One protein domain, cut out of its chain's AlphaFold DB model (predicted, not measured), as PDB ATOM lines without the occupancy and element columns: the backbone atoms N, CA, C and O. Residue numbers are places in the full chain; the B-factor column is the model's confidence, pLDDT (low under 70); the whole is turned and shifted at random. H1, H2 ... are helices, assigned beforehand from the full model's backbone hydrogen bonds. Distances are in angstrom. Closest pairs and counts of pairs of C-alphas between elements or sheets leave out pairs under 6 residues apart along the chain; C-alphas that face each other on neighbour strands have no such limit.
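AT A GLANCE: This is residues 2 to 60 of the 69 residues of an uncharacterized protein of uncultured Gammaproteobacteria bacterium (UniProt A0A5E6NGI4). Two long helices lie side by side as a helical hairpin, H1 running one way and H2 folding back along it at a shallow tilt. The stretch of residues 31 to 34 joins them at one end of a rod. The printed part has 59 residues with two named helices, H1 then H2, and no named strand; the class is all helix. The whole is loose, with a radius of gyration of the C-alphas of 14.0 A and spans of 45 by 16 by 14 A.

IN THESE COORDINATES: H1, residues 2 to 30, begins at C-alpha 2 at (-113.239, 391.396, -8.694) and measures 41.0 A from first to last C-alpha. H2, residues 35 to 58, measures 35.2 A and ends at C-alpha 58 at (-106.309, 390.688, -1.584).

HOW THE PARTS SIT: H1 and H2 touch, with 22 pairs of C-alphas within 8 A. The closest C-alphas are those of Thr 9 and Met 48, 5.5 A apart. They run opposite ways at a shallow tilt of 24 degrees. In H1 and H2 every O i to N i+4 pair is within hydrogen-bond range.

THE WHOLE: The two C-alphas farthest apart, those of Phe 30 and Asp 60, are 45.9 A from each other. The printed part has no cut, and the link from H1 to H2 is tight. The mean pLDDT of the printed part is 92.1; residue 2 is under 70.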
ATOM      1  N   ASN A   2    -113.025 390.109  -9.385       68.88
ATOM      2  CA  ASN A   2    -113.239 391.396  -8.694       68.88
ATOM      3  C   ASN A   2    -114.579 392.097  -8.998       68.88
ATOM      4  O   ASN A   2    -115.120 392.776  -8.132       68.88
ATOM      5  N   LYS A   3    -115.155 391.917 -10.197       78.25
ATOM      6  CA  LYS A   3    -116.417 392.584 -10.573       78.25
ATOM      7  C   LYS A   3    -117.610 392.095  -9.748       78.25
ATOM      8  O   LYS A   3    -118.435 392.907  -9.355       78.25
ATOM      9  N   ALA A   4    -117.686 390.794  -9.457       82.44
ATOM     10  CA  ALA A   4    -118.769 390.237  -8.649       82.44
ATOM     11  C   ALA A   4    -118.719 390.776  -7.211       82.44
ATOM     12  O   ALA A   4    -119.718 391.293  -6.731       82.44
ATOM     13  N   LEU A   5    -117.535 390.754  -6.585       84.69
ATOM     14  CA  LEU A   5    -117.319 391.272  -5.229       84.69
ATOM     15  C   LEU A   5    -117.597 392.781  -5.127       84.69
ATOM     16  O   LEU A   5    -118.257 393.242  -4.201       84.69
ATOM     17  N   SER A   6    -117.152 393.555  -6.121       84.56
ATOM     18  CA  SER A   6    -117.434 394.991  -6.194       84.56
ATOM     19  C   SER A   6    -118.934 395.277  -6.343       84.56
ATOM     20  O   SER A   6    -119.463 396.150  -5.654       84.56
ATOM     21  N   VAL A   7    -119.644 394.514  -7.181       90.88
ATOM     22  CA  VAL A   7    -121.098 394.654  -7.350       90.88
ATOM     23  C   VAL A   7    -121.842 394.270  -6.072       90.88
ATOM     24  O   VAL A   7    -122.762 394.986  -5.680       90.88
ATOM     25  N   THR A   8    -121.437 393.203  -5.376       92.25
ATOM     26  CA  THR A   8    -122.072 392.804  -4.110       92.25
ATOM     27  C   THR A   8    -121.877 393.854  -3.022       92.25
ATOM     28  O   THR A   8    -122.845 394.228  -2.366       92.25
ATOM     29  N   THR A   9    -120.667 394.404  -2.878       92.06
ATOM     30  CA  THR A   9    -120.387 395.465  -1.898       92.06
ATOM     31  C   THR A   9    -121.161 396.741  -2.223       92.06
ATOM     32  O   THR A   9    -121.757 397.344  -1.337       92.06
ATOM     33  N   THR A  10    -121.231 397.121  -3.502       92.81
ATOM     34  CA  THR A  10    -122.008 398.291  -3.946       92.81
ATOM     35  C   THR A  10    -123.505 398.101  -3.692       92.81
ATOM     36  O   THR A  10    -124.187 399.026  -3.262       92.81
ATOM     37  N   THR A  11    -124.021 396.890  -3.909       95.38
ATOM     38  CA  THR A  11    -125.429 396.567  -3.637       95.38
ATOM     39  C   THR A  11    -125.734 396.665  -2.140       95.38
ATOM     40  O   THR A  11    -126.731 397.278  -1.767       95.38
ATOM     41  N   LEU A  12    -124.860 396.135  -1.274       95.94
ATOM     42  CA  LEU A  12    -124.999 396.264   0.182       95.94
ATOM     43  C   LEU A  12    -124.949 397.725   0.640       95.94
ATOM     44  O   LEU A  12    -125.739 398.114   1.494       95.94
ATOM     45  N   LEU A  13    -124.082 398.543   0.036       95.88
ATOM     46  CA  LEU A  13    -124.016 399.977   0.315       95.88
ATOM     47  C   LEU A  13    -125.332 400.683  -0.029       95.88
ATOM     48  O   LEU A  13    -125.841 401.458   0.777       95.88
ATOM     49  N   LEU A  14    -125.903 400.409  -1.206       97.50
ATOM     50  CA  LEU A  14    -127.182 400.999  -1.606       97.50
ATOM     51  C   LEU A  14    -128.317 400.589  -0.661       97.50
ATOM     52  O   LEU A  14    -129.128 401.435  -0.288       97.50
ATOM     53  N   LEU A  15    -128.350 399.322  -0.236       97.75
ATOM     54  CA  LEU A  15    -129.320 398.840   0.750       97.75
ATOM     55  C   LEU A  15    -129.136 399.510   2.114       97.75
ATOM     56  O   LEU A  15    -130.123 399.912   2.724       97.75
ATOM     57  N   LEU A  16    -127.893 399.679   2.575       97.62
ATOM     58  CA  LEU A  16    -127.586 400.370   3.827       97.62
ATOM     59  C   LEU A  16    -128.058 401.829   3.785       97.62
ATOM     60  O   LEU A  16    -128.737 402.277   4.703       97.62
ATOM     61  N   ILE A  17    -127.747 402.554   2.704       97.75
ATOM     62  CA  ILE A  17    -128.178 403.949   2.521       97.75
ATOM     63  C   ILE A  17    -129.705 404.042   2.511       97.75
ATOM     64  O   ILE A  17    -130.268 404.903   3.184       97.75
ATOM     65  N   ALA A  18    -130.379 403.155   1.774       98.00
ATOM     66  CA  ALA A  18    -131.836 403.116   1.739       98.00
ATOM     67  C   ALA A  18    -132.428 402.839   3.130       98.00
ATOM     68  O   ALA A  18    -133.387 403.499   3.519       98.00
ATOM     69  N   ASN A  19    -131.838 401.916   3.893       97.56
ATOM     70  CA  ASN A  19    -132.295 401.591   5.241       97.56
ATOM     71  C   ASN A  19    -132.164 402.785   6.195       97.56
ATOM     72  O   ASN A  19    -133.156 403.170   6.809       97.56
ATOM     73  N   VAL A  20    -130.987 403.417   6.245       96.81
ATOM     74  CA  VAL A  20    -130.739 404.607   7.080       96.81
ATOM     75  C   VAL A  20    -131.671 405.750   6.683       96.81
ATOM     76  O   VAL A  20    -132.229 406.436   7.536       96.81
ATOM     77  N   PHE A  21    -131.889 405.951   5.382       97.31
ATOM     78  CA  PHE A  21    -132.819 406.968   4.903       97.31
ATOM     79  C   PHE A  21    -134.249 406.705   5.392       97.31
ATOM     80  O   PHE A  21    -134.902 407.621   5.891       97.31
ATOM     81  N   ILE A  22    -134.728 405.462   5.290       96.56
ATOM     82  CA  ILE A  22    -136.055 405.074   5.779       96.56
ATOM     83  C   ILE A  22    -136.147 405.253   7.300       96.56
ATOM     84  O   ILE A  22    -137.132 405.824   7.763       96.56
ATOM     85  N   ASP A  23    -135.142 404.828   8.071       95.56
ATOM     86  CA  ASP A  23    -135.116 404.994   9.532       95.56
ATOM     87  C   ASP A  23    -135.192 406.476   9.937       95.56
ATOM     88  O   ASP A  23    -136.019 406.858  10.768       95.56
ATOM     89  N   VAL A  24    -134.417 407.342   9.277       96.06
ATOM     90  CA  VAL A  24    -134.438 408.799   9.492       96.06
ATOM     91  C   VAL A  24    -135.806 409.389   9.136       96.06
ATOM     92  O   VAL A  24    -136.368 410.154   9.922       96.06
ATOM     93  N   VAL A  25    -136.382 409.028   7.986       96.38
ATOM     94  CA  VAL A  25    -137.707 409.520   7.572       96.38
ATOM     95  C   VAL A  25    -138.788 409.073   8.556       96.38
ATOM     96  O   VAL A  25    -139.583 409.900   8.997       96.38
ATOM     97  N   LEU A  26    -138.811 407.798   8.947       95.50
ATOM     98  CA  LEU A  26    -139.776 407.273   9.917       95.50
ATOM     99  C   LEU A  26    -139.650 407.966  11.274       95.50
ATOM    100  O   LEU A  26    -140.659 408.362  11.863       95.50
ATOM    101  N   ARG A  27    -138.419 408.195  11.734       94.69
ATOM    102  CA  ARG A  27    -138.167 408.855  13.012       94.69
ATOM    103  C   ARG A  27    -138.631 410.304  13.013       94.69
ATOM    104  O   ARG A  27    -139.302 410.709  13.952       94.69
ATOM    105  N   TYR A  28    -138.292 411.086  11.991       95.81
ATOM    106  CA  TYR A  28    -138.559 412.526  12.023       95.81
ATOM    107  C   TYR A  28    -139.915 412.920  11.435       95.81
ATOM    108  O   TYR A  28    -140.538 413.846  11.945       95.81
ATOM    109  N   ALA A  29    -140.402 412.234  10.398       95.75
ATOM    110  CA  ALA A  29    -141.692 412.558   9.784       95.75
ATOM    111  C   ALA A  29    -142.869 411.847  10.468       95.75
ATOM    112  O   ALA A  29    -143.971 412.389  10.505       95.75
ATOM    113  N   PHE A  30    -142.640 410.651  11.021       94.50
ATOM    114  CA  PHE A  30    -143.699 409.813  11.595       94.50
ATOM    115  C   PHE A  30    -143.525 409.551  13.098       94.50
ATOM    116  O   PHE A  30    -144.347 408.847  13.683       94.50
ATOM    117  N   ASN A  31    -142.482 410.109  13.731       91.88
ATOM    118  CA  ASN A  31    -142.133 409.888  15.141       91.88
ATOM    119  C   ASN A  31    -142.064 408.396  15.526       91.88
ATOM    120  O   ASN A  31    -142.362 408.016  16.658       91.88
ATOM    121  N   ASN A  32    -141.703 407.542  14.565       91.38
ATOM    122  CA  ASN A  32    -141.660 406.095  14.716       91.38
ATOM    123  C   ASN A  32    -140.222 405.612  14.523       91.38
ATOM    124  O   ASN A  32    -139.629 405.822  13.469       91.38
ATOM    125  N   SER A  33    -139.659 404.971  15.543       89.88
ATOM    126  CA  SER A  33    -138.332 404.356  15.468       89.88
ATOM    127  C   SER A  33    -138.466 402.845  15.591       89.88
ATOM    128  O   SER A  33    -139.044 402.348  16.556       89.88
ATOM    129  N   SER A  34    -137.916 402.118  14.618       92.94
ATOM    130  CA  SER A  34    -137.967 400.656  14.580       92.94
ATOM    131  C   SER A  34    -136.626 400.062  14.996       92.94
ATOM    132  O   SER A  34    -135.614 400.271  14.330       92.94
ATOM    133  N   ILE A  35    -136.632 399.258  16.063       94.44
ATOM    134  CA  ILE A  35    -135.444 398.515  16.516       94.44
ATOM    135  C   ILE A  35    -134.976 397.546  15.424       94.44
ATOM    136  O   ILE A  35    -133.782 397.428  15.186       94.44
ATOM    137  N   ALA A  36    -135.906 396.923  14.695       94.56
ATOM    138  CA  ALA A  36    -135.565 396.016  13.604       94.56
ATOM    139  C   ALA A  36    -134.826 396.726  12.453       94.56
ATOM    140  O   ALA A  36    -133.916 396.145  11.868       94.56
ATOM    141  N   LEU A  37    -135.190 397.980  12.138       94.62
ATOM    142  CA  LEU A  37    -134.470 398.763  11.126       94.62
ATOM    143  C   LEU A  37    -133.069 399.120  11.605       94.62
ATOM    144  O   LEU A  37    -132.136 398.980  10.821       94.62
ATOM    145  N   GLN A  38    -132.912 399.503  12.876       94.50
ATOM    146  CA  GLN A  38    -131.591 399.730  13.460       94.50
ATOM    147  C   GLN A  38    -130.745 398.461  13.430       94.50
ATOM    148  O   GLN A  38    -129.636 398.495  12.917       94.50
ATOM    149  N   GLU A  39    -131.250 397.323  13.912       96.62
ATOM    150  CA  GLU A  39    -130.508 396.059  13.873       96.62
ATOM    151  C   GLU A  39    -130.083 395.704  12.444       96.62
ATOM    152  O   GLU A  39    -128.938 395.305  12.225       96.62
ATOM    153  N   LEU A  40    -130.950 395.918  11.451       96.31
ATOM    154  CA  LEU A  40    -130.615 395.696  10.047       96.31
ATOM    155  C   LEU A  40    -129.452 396.587   9.562       96.31
ATOM    156  O   LEU A  40    -128.630 396.106   8.778       96.31
ATOM    157  N   GLU A  41    -129.306 397.822  10.059       96.44
ATOM    158  CA  GLU A  41    -128.149 398.687   9.748       96.44
ATOM    159  C   GLU A  41    -126.838 398.036  10.171       96.44
ATOM    160  O   GLU A  41    -125.895 397.975   9.381       96.44
ATOM    161  N   TRP A  42    -126.788 397.494  11.391       95.69
ATOM    162  CA  TRP A  42    -125.588 396.843  11.923       95.69
ATOM    163  C   TRP A  42    -125.193 395.618  11.094       95.69
ATOM    164  O   TRP A  42    -124.009 395.393  10.820       95.69
ATOM    165  N   HIS A  43    -126.176 394.839  10.642       96.62
ATOM    166  CA  HIS A  43    -125.932 393.651   9.825       96.62
ATOM    167  C   HIS A  43    -125.480 394.015   8.403       96.62
ATOM    168  O   HIS A  43    -124.501 393.454   7.907       96.62
ATOM    169  N   LEU A  44    -126.134 394.984   7.756       96.19
ATOM    170  CA  LEU A  44    -125.739 395.450   6.421       96.19
ATOM    171  C   LEU A  44    -124.347 396.091   6.438       96.19
ATOM    172  O   LEU A  44    -123.522 395.803   5.567       96.19
ATOM    173  N   PHE A  45    -124.062 396.912   7.451       96.31
ATOM    174  CA  PHE A  45    -122.763 397.547   7.625       96.31
ATOM    175  C   PHE A  45    -121.649 396.518   7.842       96.31
ATOM    176  O   PHE A  45    -120.640 396.553   7.136       96.31
ATOM    177  N   SER A  46    -121.832 395.569   8.765       96.19
ATOM    178  CA  SER A  46    -120.824 394.536   9.042       96.19
ATOM    179  C   SER A  46    -120.570 393.625   7.837       96.19
ATOM    180  O   SER A  46    -119.411 393.374   7.505       96.19
ATOM    181  N   ALA A  47    -121.615 393.198   7.121       95.56
ATOM    182  CA  ALA A  47    -121.474 392.397   5.904       95.56
ATOM    183  C   ALA A  47    -120.684 393.140   4.812       95.56
ATOM    184  O   ALA A  47    -119.749 392.586   4.227       95.56
ATOM    185  N   MET A  48    -121.019 394.412   4.569       94.56
ATOM    186  CA  MET A  48    -120.312 395.258   3.607       94.56
ATOM    187  C   MET A  48    -118.842 395.457   4.006       94.56
ATOM    188  O   MET A  48    -117.950 395.360   3.159       94.56
ATOM    189  N   PHE A  49    -118.582 395.718   5.287       91.56
ATOM    190  CA  PHE A  49    -117.244 395.969   5.815       91.56
ATOM    191  C   PHE A  49    -116.334 394.744   5.696       91.56
ATOM    192  O   PHE A  49    -115.221 394.856   5.182       91.56
ATOM    193  N   LEU A  50    -116.817 393.562   6.089       92.62
ATOM    194  CA  LEU A  50    -116.053 392.313   6.006       92.62
ATOM    195  C   LEU A  50    -115.679 391.962   4.559       92.62
ATOM    196  O   LEU A  50    -114.529 391.617   4.284       92.62
ATOM    197  N   LEU A  51    -116.619 392.116   3.619       90.94
ATOM    198  CA  LEU A  51    -116.351 391.910   2.191       90.94
ATOM    199  C   LEU A  51    -115.340 392.925   1.644       90.94
ATOM    200  O   LEU A  51    -114.460 392.566   0.860       90.94
ATOM    201  N   SER A  52    -115.437 394.183   2.077       88.25
ATOM    202  CA  SER A  52    -114.530 395.255   1.650       88.25
ATOM    203  C   SER A  52    -113.106 395.050   2.169       88.25
ATOM    204  O   SER A  52    -112.155 395.236   1.412       88.25
ATOM    205  N   ILE A  53    -112.939 394.613   3.422       88.44
ATOM    206  CA  ILE A  53    -111.622 394.302   3.997       88.44
ATOM    207  C   ILE A  53    -110.986 393.105   3.302       88.44
ATOM    208  O   ILE A  53    -109.814 393.174   2.940       88.44
ATOM    209  N   ALA A  54    -111.741 392.027   3.077       88.25
ATOM    210  CA  ALA A  54    -111.224 390.864   2.361       88.25
ATOM    211  C   ALA A  54    -110.744 391.245   0.947       88.25
ATOM    212  O   ALA A  54    -109.680 390.804   0.509       88.25
ATOM    213  N   TYR A  55    -111.488 392.122   0.259       84.50
ATOM    214  CA  TYR A  55    -111.085 392.672  -1.035       84.50
ATOM    215  C   TYR A  55    -109.833 393.558  -0.944       84.50
ATOM    216  O   TYR A  55    -108.922 393.413  -1.755       84.50
ATOM    217  N   GLY A  56    -109.759 394.468   0.032       83.31
ATOM    218  CA  GLY A  56    -108.602 395.351   0.219       83.31
ATOM    219  C   GLY A  56    -107.323 394.587   0.569       83.31
ATOM    220  O   GLY A  56    -106.255 394.894   0.044       83.31
ATOM    221  N   LEU A  57    -107.441 393.539   1.389       83.88
ATOM    222  CA  LEU A  57    -106.328 392.656   1.734       83.88
ATOM    223  C   LEU A  57    -105.811 391.893   0.506       83.88
ATOM    224  O   LEU A  57    -104.606 391.818   0.310       83.88
ATOM    225  N   GLN A  58    -106.704 391.381  -0.351       82.75
ATOM    226  CA  GLN A  58    -106.309 390.688  -1.584       82.75
ATOM    227  C   GLN A  58    -105.556 391.591  -2.572       82.75
ATOM    228  O   GLN A  58    -104.725 391.095  -3.327       82.75
ATOM    229  N   ASN A  59    -105.857 392.891  -2.609       82.69
ATOM    230  CA  ASN A  59    -105.215 393.825  -3.536       82.69
ATOM    231  C   ASN A  59    -103.952 394.483  -2.954       82.69
ATOM    232  O   ASN A  59    -103.467 395.448  -3.542       82.69
ATOM    233  N   ASP A  60    -103.447 394.009  -1.805       74.44
ATOM    234  CA  ASP A  60    -102.280 394.571  -1.108       74.44
ATOM    235  C   ASP A  60    -102.355 396.102  -0.929       74.44
ATOM    236  O   ASP A  60    -101.343 396.789  -0.791       74.44
TER     237      ASP A  60